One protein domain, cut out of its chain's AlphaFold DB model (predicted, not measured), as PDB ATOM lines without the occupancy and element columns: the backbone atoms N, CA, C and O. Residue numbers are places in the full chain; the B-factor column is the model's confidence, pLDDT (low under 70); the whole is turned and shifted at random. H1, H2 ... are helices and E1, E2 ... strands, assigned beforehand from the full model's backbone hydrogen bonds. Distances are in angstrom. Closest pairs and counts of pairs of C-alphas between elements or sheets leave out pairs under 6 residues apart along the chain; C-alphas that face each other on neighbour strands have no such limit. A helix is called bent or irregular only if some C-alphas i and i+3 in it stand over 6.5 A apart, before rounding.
ATOM      1  N   MET A  25      82.439 125.938 143.771       65.62
ATOM      2  CA  MET A  25      80.976 125.798 143.863       65.62
ATOM      3  C   MET A  25      80.160 126.738 142.944       65.62
ATOM      4  O   MET A  25      79.167 126.270 142.377       65.62
ATOM      5  N   PRO A  26      80.526 128.022 142.739       68.69
ATOM      6  CA  PRO A  26      79.808 128.923 141.832       68.69
ATOM      7  C   PRO A  26      79.864 128.492 140.358       68.69
ATOM      8  O   PRO A  26      78.895 128.698 139.626       68.69
ATOM      9  N   PHE A  27      80.966 127.871 139.922       67.62
ATOM     10  CA  PHE A  27      81.167 127.464 138.526       67.62
ATOM     11  C   PHE A  27      80.300 126.262 138.129       67.62
ATOM     12  O   PHE A  27      79.803 126.211 137.004       67.62
ATOM     13  N   ASN A  28      80.010 125.357 139.070       65.00
ATOM     14  CA  ASN A  28      79.096 124.224 138.862       65.00
ATOM     15  C   ASN A  28      77.693 124.676 138.417       65.00
ATOM     16  O   ASN A  28      77.101 124.084 137.519       65.00
ATOM     17  N   LYS A  29      77.173 125.765 139.007       61.56
ATOM     18  CA  LYS A  29      75.828 126.283 138.701       61.56
ATOM     19  C   LYS A  29      75.708 126.912 137.310       61.56
ATOM     20  O   LYS A  29      74.594 127.033 136.819       61.56
ATOM     21  N   LYS A  30      76.819 127.338 136.698       63.84
ATOM     22  CA  LYS A  30      76.812 128.005 135.384       63.84
ATOM     23  C   LYS A  30      77.058 127.055 134.209       63.84
ATOM     24  O   LYS A  30      76.639 127.381 133.108       63.84
ATOM     25  N   VAL A  31      77.744 125.928 134.425       64.81
ATOM     26  CA  VAL A  31      78.273 125.085 133.329       64.81
ATOM     27  C   VAL A  31      77.644 123.679 133.291       64.81
ATOM     28  O   VAL A  31      77.935 122.916 132.381       64.81
ATOM     29  N   ASP A  32      76.782 123.320 134.254       71.31
ATOM     30  CA  ASP A  32      76.208 121.963 134.424       71.31
ATOM     31  C   ASP A  32      77.242 120.833 134.223       71.31
ATOM     32  O   ASP A  32      76.997 119.767 133.654       71.31
ATOM     33  N   ALA A  33      78.461 121.092 134.699       80.06
ATOM     34  CA  ALA A  33      79.607 120.216 134.558       80.06
ATOM     35  C   ALA A  33      80.237 119.975 135.927       80.06
ATOM     36  O   ALA A  33      80.373 120.879 136.756       80.06
ATOM     37  N   ARG A  34      80.637 118.727 136.179       84.94
ATOM     38  CA  ARG A  34      81.363 118.379 137.400       84.94
ATOM     39  C   ARG A  34      82.825 118.758 137.221       84.94
ATOM     40  O   ARG A  34      83.478 118.221 136.332       84.94
ATOM     41  N   ILE A  35      83.330 119.639 138.073       86.31
ATOM     42  CA  ILE A  35      84.725 120.072 138.060       86.31
ATOM     43  C   ILE A  35      85.426 119.414 139.245       86.31
ATOM     44  O   ILE A  35      84.927 119.460 140.370       86.31
ATOM     45  N   THR A  36      86.569 118.796 138.984       86.44
ATOM     46  CA  THR A  36      87.408 118.125 139.973       86.44
ATOM     47  C   THR A  36      88.829 118.659 139.834       86.44
ATOM     48  O   THR A  36      89.404 118.599 138.749       86.44
ATOM     49  N   VAL A  37      89.408 119.160 140.921       85.38
ATOM     50  CA  VAL A  37      90.807 119.604 140.965       85.38
ATOM     51  C   VAL A  37      91.645 118.520 141.618       85.38
ATOM     52  O   VAL A  37      91.315 118.022 142.696       85.38
ATOM     53  N   ILE A  38      92.720 118.131 140.945       86.50
ATOM     54  CA  ILE A  38      93.554 116.985 141.295       86.50
ATOM     55  C   ILE A  38      94.999 117.468 141.419       86.50
ATOM     56  O   ILE A  38      95.475 118.218 140.573       86.50
ATOM     57  N   ASN A  39      95.711 117.053 142.465       83.81
ATOM     58  CA  ASN A  39      97.119 117.415 142.639       83.81
ATOM     59  C   ASN A  39      98.070 116.511 141.829       83.81
ATOM     60  O   ASN A  39      97.664 115.474 141.304       83.81
ATOM     61  N   LYS A  40      99.364 116.854 141.800       80.44
ATOM     62  CA  LYS A  40     100.429 116.071 141.133       80.44
ATOM     63  C   LYS A  40     100.507 114.580 141.509       80.44
ATOM     64  O   LYS A  40     100.969 113.771 140.713       80.44
ATOM     65  N   ASN A  41     100.026 114.200 142.696       77.31
ATOM     66  CA  ASN A  41     100.013 112.809 143.172       77.31
ATOM     67  C   ASN A  41      98.692 112.080 142.839       77.31
ATOM     68  O   ASN A  41      98.477 110.949 143.280       77.31
ATOM     69  N   GLY A  42      97.777 112.730 142.110       77.81
ATOM     70  CA  GLY A  42      96.461 112.207 141.740       77.81
ATOM     71  C   GLY A  42      95.388 112.290 142.826       77.81
ATOM     72  O   GLY A  42      94.277 111.791 142.627       77.81
ATOM     73  N   LYS A  43      95.678 112.909 143.977       83.44
ATOM     74  CA  LYS A  43      94.697 113.100 145.052       83.44
ATOM     75  C   LYS A  43      93.739 114.230 144.677       83.44
ATOM     76  O   LYS A  43      94.174 115.313 144.287       83.44
ATOM     77  N   VAL A  44      92.439 113.973 144.818       84.38
ATOM     78  CA  VAL A  44      91.389 114.975 144.598       84.38
ATOM     79  C   VAL A  44      91.433 115.997 145.735       84.38
ATOM     80  O   VAL A  44      91.311 115.630 146.903       84.38
ATOM     81  N   LEU A  45      91.643 117.266 145.391       82.31
ATOM     82  CA  LEU A  45      91.684 118.382 146.338       82.31
ATOM     83  C   LEU A  45      90.311 119.033 146.505       82.31
ATOM     84  O   LEU A  45      89.953 119.423 147.612       82.31
ATOM     85  N   ALA A  46      89.548 119.125 145.416       80.88
ATOM     86  CA  ALA A  46      88.219 119.720 145.408       80.88
ATOM     87  C   ALA A  46      87.348 119.102 144.304       80.88
ATOM     88  O   ALA A  46      87.854 118.714 143.250       80.88
ATOM     89  N   ASP A  47      86.041 119.000 144.539       83.31
ATOM     90  CA  ASP A  47      85.078 118.415 143.603       83.31
ATOM     91  C   ASP A  47      83.691 119.043 143.769       83.31
ATOM     92  O   ASP A  47      83.153 119.132 144.870       83.31
ATOM     93  N   THR A  48      83.078 119.472 142.669       81.75
ATOM     94  CA  THR A  48      81.821 120.227 142.736       81.75
ATOM     95  C   THR A  48      80.571 119.394 143.034       81.75
ATOM     96  O   THR A  48      79.531 119.983 143.332       81.75
ATOM     97  N   LYS A  49      80.624 118.053 142.956       77.12
ATOM     98  CA  LYS A  49      79.457 117.172 143.185       77.12
ATOM     99  C   LYS A  49      79.624 116.196 144.353       77.12
ATOM    100  O   LYS A  49      78.615 115.773 144.911       77.12
ATOM    101  N   LYS A  50      80.845 115.792 144.710       79.06
ATOM    102  CA  LYS A  50      81.114 114.824 145.788       79.06
ATOM    103  C   LYS A  50      82.138 115.360 146.780       79.06
ATOM    104  O   LYS A  50      82.935 116.221 146.449       79.06
ATOM    105  N   ASP A  51      82.128 114.807 147.987       76.81
ATOM    106  CA  ASP A  51      83.134 115.100 149.007       76.81
ATOM    107  C   ASP A  51      84.525 114.590 148.562       76.81
ATOM    108  O   ASP A  51      84.674 113.374 148.364       76.81
ATOM    109  N   PRO A  52      85.538 115.471 148.408       75.81
ATOM    110  CA  PRO A  52      86.900 115.102 148.011       75.81
ATOM    111  C   PRO A  52      87.531 114.012 148.880       75.81
ATOM    112  O   PRO A  52      88.292 113.190 148.371       75.81
ATOM    113  N   ALA A  53      87.185 113.952 150.172       72.38
ATOM    114  CA  ALA A  53      87.755 112.984 151.109       72.38
ATOM    115  C   ALA A  53      87.293 111.536 150.856       72.38
ATOM    116  O   ALA A  53      87.952 110.594 151.293       72.38
ATOM    117  N   LYS A  54      86.174 111.351 150.142       75.31
ATOM    118  CA  LYS A  54      85.576 110.037 149.840       75.31
ATOM    119  C   LYS A  54      85.868 109.556 148.417       75.31
ATOM    120  O   LYS A  54      85.319 108.541 147.989       75.31
ATOM    121  N   LEU A  55      86.669 110.303 147.659       79.06
ATOM    122  CA  LEU A  55      87.012 109.977 146.280       79.06
ATOM    123  C   LEU A  55      88.346 109.233 146.212       79.06
ATOM    124  O   LEU A  55      89.318 109.584 146.875       79.06
ATOM    125  N   GLU A  56      88.390 108.202 145.371       82.38
ATOM    126  CA  GLU A  56      89.616 107.459 145.079       82.38
ATOM    127  C   GLU A  56      90.665 108.344 144.395       82.38
ATOM    128  O   GLU A  56      90.347 109.361 143.777       82.38
ATOM    129  N   ASN A  57      91.926 107.918 144.422       82.75
ATOM    130  CA  ASN A  57      92.986 108.588 143.676       82.75
ATOM    131  C   ASN A  57      92.712 108.515 142.156       82.75
ATOM    132  O   ASN A  57      92.418 107.453 141.607       82.75
ATOM    133  N   HIS A  58      92.781 109.659 141.473       84.56
ATOM    134  CA  HIS A  58      92.449 109.801 140.055       84.56
ATOM    135  C   HIS A  58      93.676 109.793 139.118       84.56
ATOM    136  O   HIS A  58      93.490 109.914 137.910       84.56
ATOM    137  N   ALA A  59      94.904 109.567 139.612       81.75
ATOM    138  CA  ALA A  59      96.134 109.516 138.794       81.75
ATOM    139  C   ALA A  59      96.068 108.520 137.623       81.75
ATOM    140  O   ALA A  59      96.685 108.727 136.579       81.75
ATOM    141  N   ASN A  60      95.333 107.417 137.793       83.75
ATOM    142  CA  ASN A  60      95.234 106.367 136.783       83.75
ATOM    143  C   ASN A  60      94.133 106.620 135.742       83.75
ATOM    144  O   ASN A  60      94.024 105.831 134.802       83.75
ATOM    145  N   ARG A  61      93.327 107.680 135.871       85.81
ATOM    146  CA  ARG A  61      92.296 108.013 134.877       85.81
ATOM    147  C   ARG A  61      92.968 108.427 133.556       85.81
ATOM    148  O   ARG A  61      93.930 109.190 133.628       85.81
ATOM    149  N   PRO A  62      92.540 107.918 132.386       85.75
ATOM    150  CA  PRO A  62      93.230 108.149 131.111       85.75
ATOM    151  C   PRO A  62      93.500 109.630 130.804       85.75
ATOM    152  O   PRO A  62      94.625 109.990 130.477       85.75
ATOM    153  N   GLU A  63      92.507 110.490 131.021       87.19
ATOM    154  CA  GLU A  63      92.570 111.936 130.795       87.19
ATOM    155  C   GLU A  63      93.508 112.664 131.771       87.19
ATOM    156  O   GLU A  63      94.146 113.644 131.409       87.19
ATOM    157  N   VAL A  64      93.647 112.172 133.005       85.31
ATOM    158  CA  VAL A  64      94.563 112.754 134.006       85.31
ATOM    159  C   VAL A  64      95.989 112.251 133.780       85.31
ATOM    160  O   VAL A  64      96.957 112.985 133.966       85.31
ATOM    161  N   ARG A  65      96.125 110.995 133.345       86.88
ATOM    162  CA  ARG A  65      97.404 110.357 133.028       86.88
ATOM    163  C   ARG A  65      98.073 110.997 131.814       86.88
ATOM    164  O   ARG A  65      99.284 111.188 131.862       86.88
ATOM    165  N   ALA A  66      97.301 111.333 130.779       84.38
ATOM    166  CA  ALA A  66      97.787 112.051 129.599       84.38
ATOM    167  C   ALA A  66      98.541 113.337 129.989       84.38
ATOM    168  O   ALA A  66      99.619 113.622 129.483       84.38
ATOM    169  N   ILE A  67      98.051 114.042 131.008       85.38
ATOM    170  CA  ILE A  67      98.648 115.301 131.463       85.38
ATOM    171  C   ILE A  67      99.797 115.053 132.445       85.38
ATOM    172  O   ILE A  67     100.905 115.535 132.243       85.38
ATOM    173  N   LEU A  68      99.566 114.267 133.505       81.69
ATOM    174  CA  LEU A  68     100.555 114.081 134.577       81.69
ATOM    175  C   LEU A  68     101.748 113.196 134.182       81.69
ATOM    176  O   LEU A  68     102.802 113.310 134.802       81.69
ATOM    177  N   LYS A  69     101.581 112.275 133.220       81.25
ATOM    178  CA  LYS A  69     102.650 111.360 132.780       81.25
ATOM    179  C   LYS A  69     103.169 111.660 131.381       81.25
ATOM    180  O   LYS A  69     104.375 111.565 131.187       81.25
ATOM    181  N   SER A  70     102.287 111.960 130.426       75.94
ATOM    182  CA  SER A  70     102.696 112.205 129.035       75.94
ATOM    183  C   SER A  70     103.031 113.674 128.757       75.94
ATOM    184  O   SER A  70     103.637 113.956 127.730       75.94
ATOM    185  N   GLY A  71     102.686 114.596 129.668       77.25
ATOM    186  CA  GLY A  71     102.944 116.030 129.506       77.25
ATOM    187  C   GLY A  71     102.075 116.696 128.437       77.25
ATOM    188  O   GLY A  71     102.468 117.723 127.900       77.25
ATOM    189  N   GLU A  72     100.928 116.103 128.092       82.62
ATOM    190  CA  GLU A  72     100.003 116.666 127.105       82.62
ATOM    191  C   GLU A  72      99.250 117.881 127.672       82.62
ATOM    192  O   GLU A  72      98.841 117.890 128.836       82.62
ATOM    193  N   ASP A  73      98.995 118.882 126.825       81.69
ATOM    194  CA  ASP A  73      98.252 120.095 127.199       81.69
ATOM    195  C   ASP A  73      96.734 119.860 127.351       81.69
ATOM    196  O   ASP A  73      96.016 120.706 127.890       81.69
ATOM    197  N   LEU A  74      96.225 118.714 126.886       86.50
ATOM    198  CA  LEU A  74      94.809 118.356 126.945       86.50
ATOM    199  C   LEU A  74      94.629 116.837 127.039       86.50
ATOM    200  O   LEU A  74      95.008 116.107 126.131       86.50
ATOM    201  N   GLY A  75      93.961 116.367 128.091       85.44
ATOM    202  CA  GLY A  75      93.538 114.973 128.212       85.44
ATOM    203  C   GLY A  75      92.042 114.825 127.955       85.44
ATOM    204  O   GLY A  75      91.241 115.507 128.594       85.44
ATOM    205  N   VAL A  76      91.637 113.915 127.067       88.00
ATOM    206  CA  VAL A  76      90.217 113.633 126.795       88.00
ATOM    207  C   VAL A  76      89.936 112.144 126.932       88.00
ATOM    208  O   VAL A  76      90.657 111.311 126.391       88.00
ATOM    209  N   ALA A  77      88.863 111.802 127.640       88.06
ATOM    210  CA  ALA A  77      88.382 110.433 127.733       88.06
ATOM    211  C   ALA A  77      86.857 110.390 127.734       88.06
ATOM    212  O   ALA A  77      86.194 111.165 128.425       88.06
ATOM    213  N   THR A  78      86.293 109.432 127.008       84.81
ATOM    214  CA  THR A  78      84.884 109.058 127.124       84.81
ATOM    215  C   THR A  78      84.807 107.676 127.747       84.81
ATOM    216  O   THR A  78      85.400 106.715 127.261       84.81
ATOM    217  N   HIS A  79      84.101 107.563 128.867       81.31
ATOM    218  CA  HIS A  79      83.819 106.260 129.454       81.31
ATOM    219  C   HIS A  79      82.492 106.285 130.200       81.31
ATOM    220  O   HIS A  79      82.029 107.325 130.675       81.31
ATOM    221  N   ARG A  80      81.874 105.112 130.333       78.31
ATOM    222  CA  ARG A  80      80.675 104.962 131.153       78.31
ATOM    223  C   ARG A  80      81.048 105.189 132.616       78.31
ATOM    224  O   ARG A  80      82.021 104.622 133.117       78.31
ATOM    225  N   SER A  81      80.316 106.050 133.311       72.44
ATOM    226  CA  SER A  81      80.567 106.295 134.731       72.44
ATOM    227  C   SER A  81      80.051 105.123 135.562       72.44
ATOM    228  O   SER A  81      78.849 104.880 135.592       72.44
ATOM    229  N   HIS A  82      80.928 104.431 136.293       66.62
ATOM    230  CA  HIS A  82      80.531 103.324 137.177       66.62
ATOM    231  C   HIS A  82      79.571 103.745 138.298       66.62
ATOM    232  O   HIS A  82      78.831 102.917 138.810       66.62
ATOM    233  N   THR A  83      79.571 105.024 138.690       65.69
ATOM    234  CA  THR A  83      78.669 105.523 139.739       65.69
ATOM    235  C   THR A  83      77.337 106.032 139.193       65.69
ATOM    236  O   THR A  83      76.350 106.027 139.916       65.69
ATOM    237  N   LEU A  84      77.317 106.542 137.958       67.50
ATOM    238  CA  LEU A  84      76.140 107.216 137.396       67.50
ATOM    239  C   LEU A  84      75.423 106.378 136.330       67.50
ATOM    240  O   LEU A  84      74.252 106.604 136.069       67.50
ATOM    241  N   GLY A  85      76.096 105.383 135.751       68.19
ATOM    242  CA  GLY A  85      75.485 104.405 134.859       68.19
ATOM    243  C   GLY A  85      75.311 104.852 133.408       68.19
ATOM    244  O   GLY A  85      74.834 104.038 132.629       68.19
ATOM    245  N   TYR A  86      75.730 106.059 133.019       76.25
ATOM    246  CA  TYR A  86      75.669 106.595 131.646       76.25
ATOM    247  C   TYR A  86      77.037 107.105 131.162       76.25
ATOM    248  O   TYR A  86      77.982 107.229 131.956       76.25
ATOM    249  N   GLY A  87      77.170 107.339 129.851       83.12
ATOM    250  CA  GLY A  87      78.378 107.891 129.240       83.12
ATOM    251  C   GLY A  87      78.721 109.281 129.778       83.12
ATOM    252  O   GLY A  87      77.854 110.135 129.952       83.12
ATOM    253  N   MET A  88      80.000 109.516 130.060       85.75
ATOM    254  CA  MET A  88      80.518 110.822 130.468       85.75
ATOM    255  C   MET A  88      81.696 111.199 129.573       85.75
ATOM    256  O   MET A  88      82.527 110.348 129.242       85.75
ATOM    257  N   LEU A  89      81.782 112.482 129.227       88.25
ATOM    258  CA  LEU A  89      82.955 113.083 128.606       88.25
ATOM    259  C   LEU A  89      83.792 113.750 129.694       88.25
ATOM    260  O   LEU A  89      83.302 114.615 130.421       88.25
ATOM    261  N   TYR A  90      85.053 113.349 129.786       88.81
ATOM    262  CA  TYR A  90      86.029 113.911 130.700       88.81
ATOM    263  C   TYR A  90      87.081 114.667 129.906       88.81
ATOM    264  O   TYR A  90      87.726 114.097 129.028       88.81
ATOM    265  N   VAL A  91      87.250 115.941 130.236       89.75
ATOM    266  CA  VAL A  91      88.279 116.810 129.674       89.75
ATOM    267  C   VAL A  91      89.139 117.301 130.821       89.75
ATOM    268  O   VAL A  91      88.618 117.780 131.826       89.75
ATOM    269  N   ALA A  92      90.445 117.157 130.697       88.81
ATOM    270  CA  ALA A  92      91.400 117.558 131.706       88.81
ATOM    271  C   ALA A  92      92.420 118.531 131.100       88.81
ATOM    272  O   ALA A  92      92.820 118.370 129.947       88.81
ATOM    273  N   VAL A  93      92.826 119.533 131.879       89.81
ATOM    274  CA  VAL A  93      93.815 120.557 131.497       89.81
ATOM    275  C   VAL A  93      94.815 120.736 132.655       89.81
ATOM    276  O   VAL A  93      94.386 120.714 133.819       89.81
ATOM    277  N   PRO A  94      96.131 120.872 132.392       86.44
ATOM    278  CA  PRO A  94      97.131 121.102 133.433       86.44
ATOM    279  C   PRO A  94      96.957 122.456 134.129       86.44
ATOM    280  O   PRO A  94      96.610 123.458 133.510       86.44
ATOM    281  N   ILE A  95      97.268 122.490 135.424       83.31
ATOM    282  CA  ILE A  95      97.492 123.717 136.192       83.31
ATOM    283  C   ILE A  95      99.002 123.921 136.268       83.31
ATOM    284  O   ILE A  95      99.714 123.081 136.825       83.31
ATOM    285  N   LEU A  96      99.485 125.021 135.700       80.44
ATOM    286  CA  LEU A  96     100.905 125.351 135.648       80.44
ATOM    287  C   LEU A  96     101.237 126.389 136.722       80.44
ATOM    288  O   LEU A  96     100.516 127.367 136.893       80.44
ATOM    289  N   HIS A  97     102.340 126.182 137.435       75.06
ATOM    290  CA  HIS A  97     102.947 127.194 138.297       75.06
ATOM    291  C   HIS A  97     104.451 127.189 138.014       75.06
ATOM    292  O   HIS A  97     105.101 126.161 138.208       75.06
ATOM    293  N   ASN A  98     104.993 128.304 137.515       65.75
ATOM    294  CA  ASN A  98     106.384 128.416 137.052       65.75
ATOM    295  C   ASN A  98     106.769 127.341 136.009       65.75
ATOM    296  O   ASN A  98     107.750 126.624 136.196       65.75
ATOM    297  N   ASP A  99     105.958 127.181 134.954       70.75
ATOM    298  CA  ASP A  99     106.117 126.172 133.882       70.75
ATOM    299  C   ASP A  99     106.160 124.698 134.342       70.75
ATOM    300  O   ASP A  99     106.412 123.793 133.546       70.75
ATOM    301  N   GLN A 100     105.847 124.417 135.611       75.25
ATOM    302  CA  GLN A 100     105.710 123.058 136.131       75.25
ATOM    303  C   GLN A 100     104.245 122.721 136.411       75.25
ATOM    304  O   GLN A 100     103.500 123.506 137.003       75.25
ATOM    305  N   ILE A 101     103.830 121.517 136.007       78.31
ATOM    306  CA  ILE A 101     102.482 120.997 136.260       78.31
ATOM    307  C   ILE A 101     102.327 120.745 137.765       78.31
ATOM    308  O   ILE A 101     102.907 119.815 138.328       78.31
ATOM    309  N   THR A 102     101.527 121.573 138.431       80.44
ATOM    310  CA  THR A 102     101.245 121.461 139.871       80.44
ATOM    311  C   THR A 102      99.968 120.676 140.164       80.44
ATOM    312  O   THR A 102      99.821 120.085 141.243       80.44
ATOM    313  N   GLY A 103      99.073 120.582 139.183       83.31
ATOM    314  CA  GLY A 103      97.833 119.828 139.277       83.31
ATOM    315  C   GLY A 103      97.096 119.750 137.946       83.31
ATOM    316  O   GLY A 103      97.620 120.121 136.901       83.31
ATOM    317  N   VAL A 104      95.867 119.249 137.996       86.50
ATOM    318  CA  VAL A 104      94.986 119.073 136.842       86.50
ATOM    319  C   VAL A 104      93.581 119.522 137.219       86.50
ATOM    320  O   VAL A 104      93.042 119.090 138.243       86.50
ATOM    321  N   VAL A 105      92.966 120.347 136.372       87.31
ATOM    322  CA  VAL A 105      91.521 120.599 136.415       87.31
ATOM    323  C   VAL A 105      90.851 119.625 135.464       87.31
ATOM    324  O   VAL A 105      91.166 119.587 134.279       87.31
ATOM    325  N   ARG A 106      89.907 118.844 135.981       88.75
ATOM    326  CA  ARG A 106      89.099 117.901 135.211       88.75
ATOM    327  C   ARG A 106      87.652 118.367 135.185       88.75
ATOM    328  O   ARG A 106      87.037 118.523 136.234       88.75
ATOM    329  N   VAL A 107      87.095 118.523 133.995       87.94
ATOM    330  CA  VAL A 107      85.683 118.812 133.742       87.94
ATOM    331  C   VAL A 107      85.012 117.543 133.229       87.94
ATOM    332  O   VAL A 107      85.509 116.886 132.320       87.94
ATOM    333  N   SER A 108      83.885 117.178 133.832       87.81
ATOM    334  CA  SER A 108      83.100 115.999 133.468       87.81
ATOM    335  C   SER A 108      81.690 116.418 133.068       87.81
ATOM    336  O   SER A 108      80.953 116.957 133.900       87.81
ATOM    337  N   VAL A 109      81.302 116.125 131.830       86.50
ATOM    338  CA  VAL A 109      79.983 116.443 131.265       86.50
ATOM    339  C   VAL A 109      79.220 115.149 130.983       86.50
ATOM    340  O   VAL A 109      79.806 114.155 130.551       86.50
ATOM    341  N   SER A 110      77.916 115.148 131.268       85.69
ATOM    342  CA  SER A 110      77.039 114.005 130.995       85.69
ATOM    343  C   SER A 110      76.725 113.892 129.507       85.69
ATOM    344  O   SER A 110      76.311 114.872 128.893       85.69
ATOM    345  N   LEU A 111      76.873 112.689 128.946       85.94
ATOM    346  CA  LEU A 111      76.395 112.362 127.602       85.94
ATOM    347  C   LEU A 111      75.001 111.717 127.621       85.94
ATOM    348  O   LEU A 111      74.486 111.397 126.559       85.94
ATOM    349  N   ASP A 112      74.359 111.566 128.785       83.81
ATOM    350  CA  ASP A 112      73.044 110.915 128.927       83.81
ATOM    351  C   ASP A 112      71.970 111.542 128.021       83.81
ATOM    352  O   ASP A 112      71.231 110.830 127.347       83.81
TER     353      ASP A 112
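This is residues 25 to 112 of the 416 residues of the protein "Histidine kinase" of Listeria grayi (UniProt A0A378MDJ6). A twisted sheet of five strands forms a bent wall, with the short helix H2 packed over one face, on E3, E4 and E5, and the short helix H1 over the opposite face, at E1. A long link, residues 48 to 61, joins E2 at one edge of the sheet to H2. The printed part has 88 residues with two named helices and five named strands, in the order H1 E1 E2 H2 E3 E4 E5. The sheet order is E2 E1 E5 E4 E3, antiparallel throughout, and the class is mixed. The whole is compact, with a radius of gyration of the C-alphas of 12.4 A and spans of 36 by 25 by 24 A.

H1 covers residues 25 to 31, 10.9 A long, from C-alpha 25 at (80.976, 125.798, 143.863). E1 is residues 34 to 39, 16.6 A, and E2 residues 44 to 47, 7.3 A. H2 is residues 62 to 68, 10.0 A. E3 is residues 75 to 80, 16.6 A; E4, residues 87 to 97, 32.5 A; E5, residues 100 to 110, 30.5 A, ending at C-alpha 110 at (77.039, 114.005, 130.995).

E3, E4 and E5 form a meander, each strand the antiparallel neighbour of the one before: N 77 and O 90 are 2.9 A apart, N 91 and O 107 2.9 A. E1 is the antiparallel neighbour of E5, with N 36 and O 106 within hydrogen-bond range at 2.8 A, and of E2, with N 37 and O 46 within hydrogen-bond range at 2.8 A. H2 is on the sheet; its closest C-alphas to E3 are Glu 63 and Gly 75, 4.1 A. H1 is on the opposite face, at a height over the sheet of 9.2 A; its closest C-alphas to E1 are Asn 28 and Arg 34, 6.4 A. O i to N i+4 pairs within hydrogen-bond range number 1 of 3 in H1, with 2 of 4 for i+3, and 2 of 3 in H2.

The farthest C-alphas, Gly 85 and Asn 98, are 39.2 A apart. The printed part has no cut. Residues 25 to 31, 82 to 85 and 98 have pLDDT under 70.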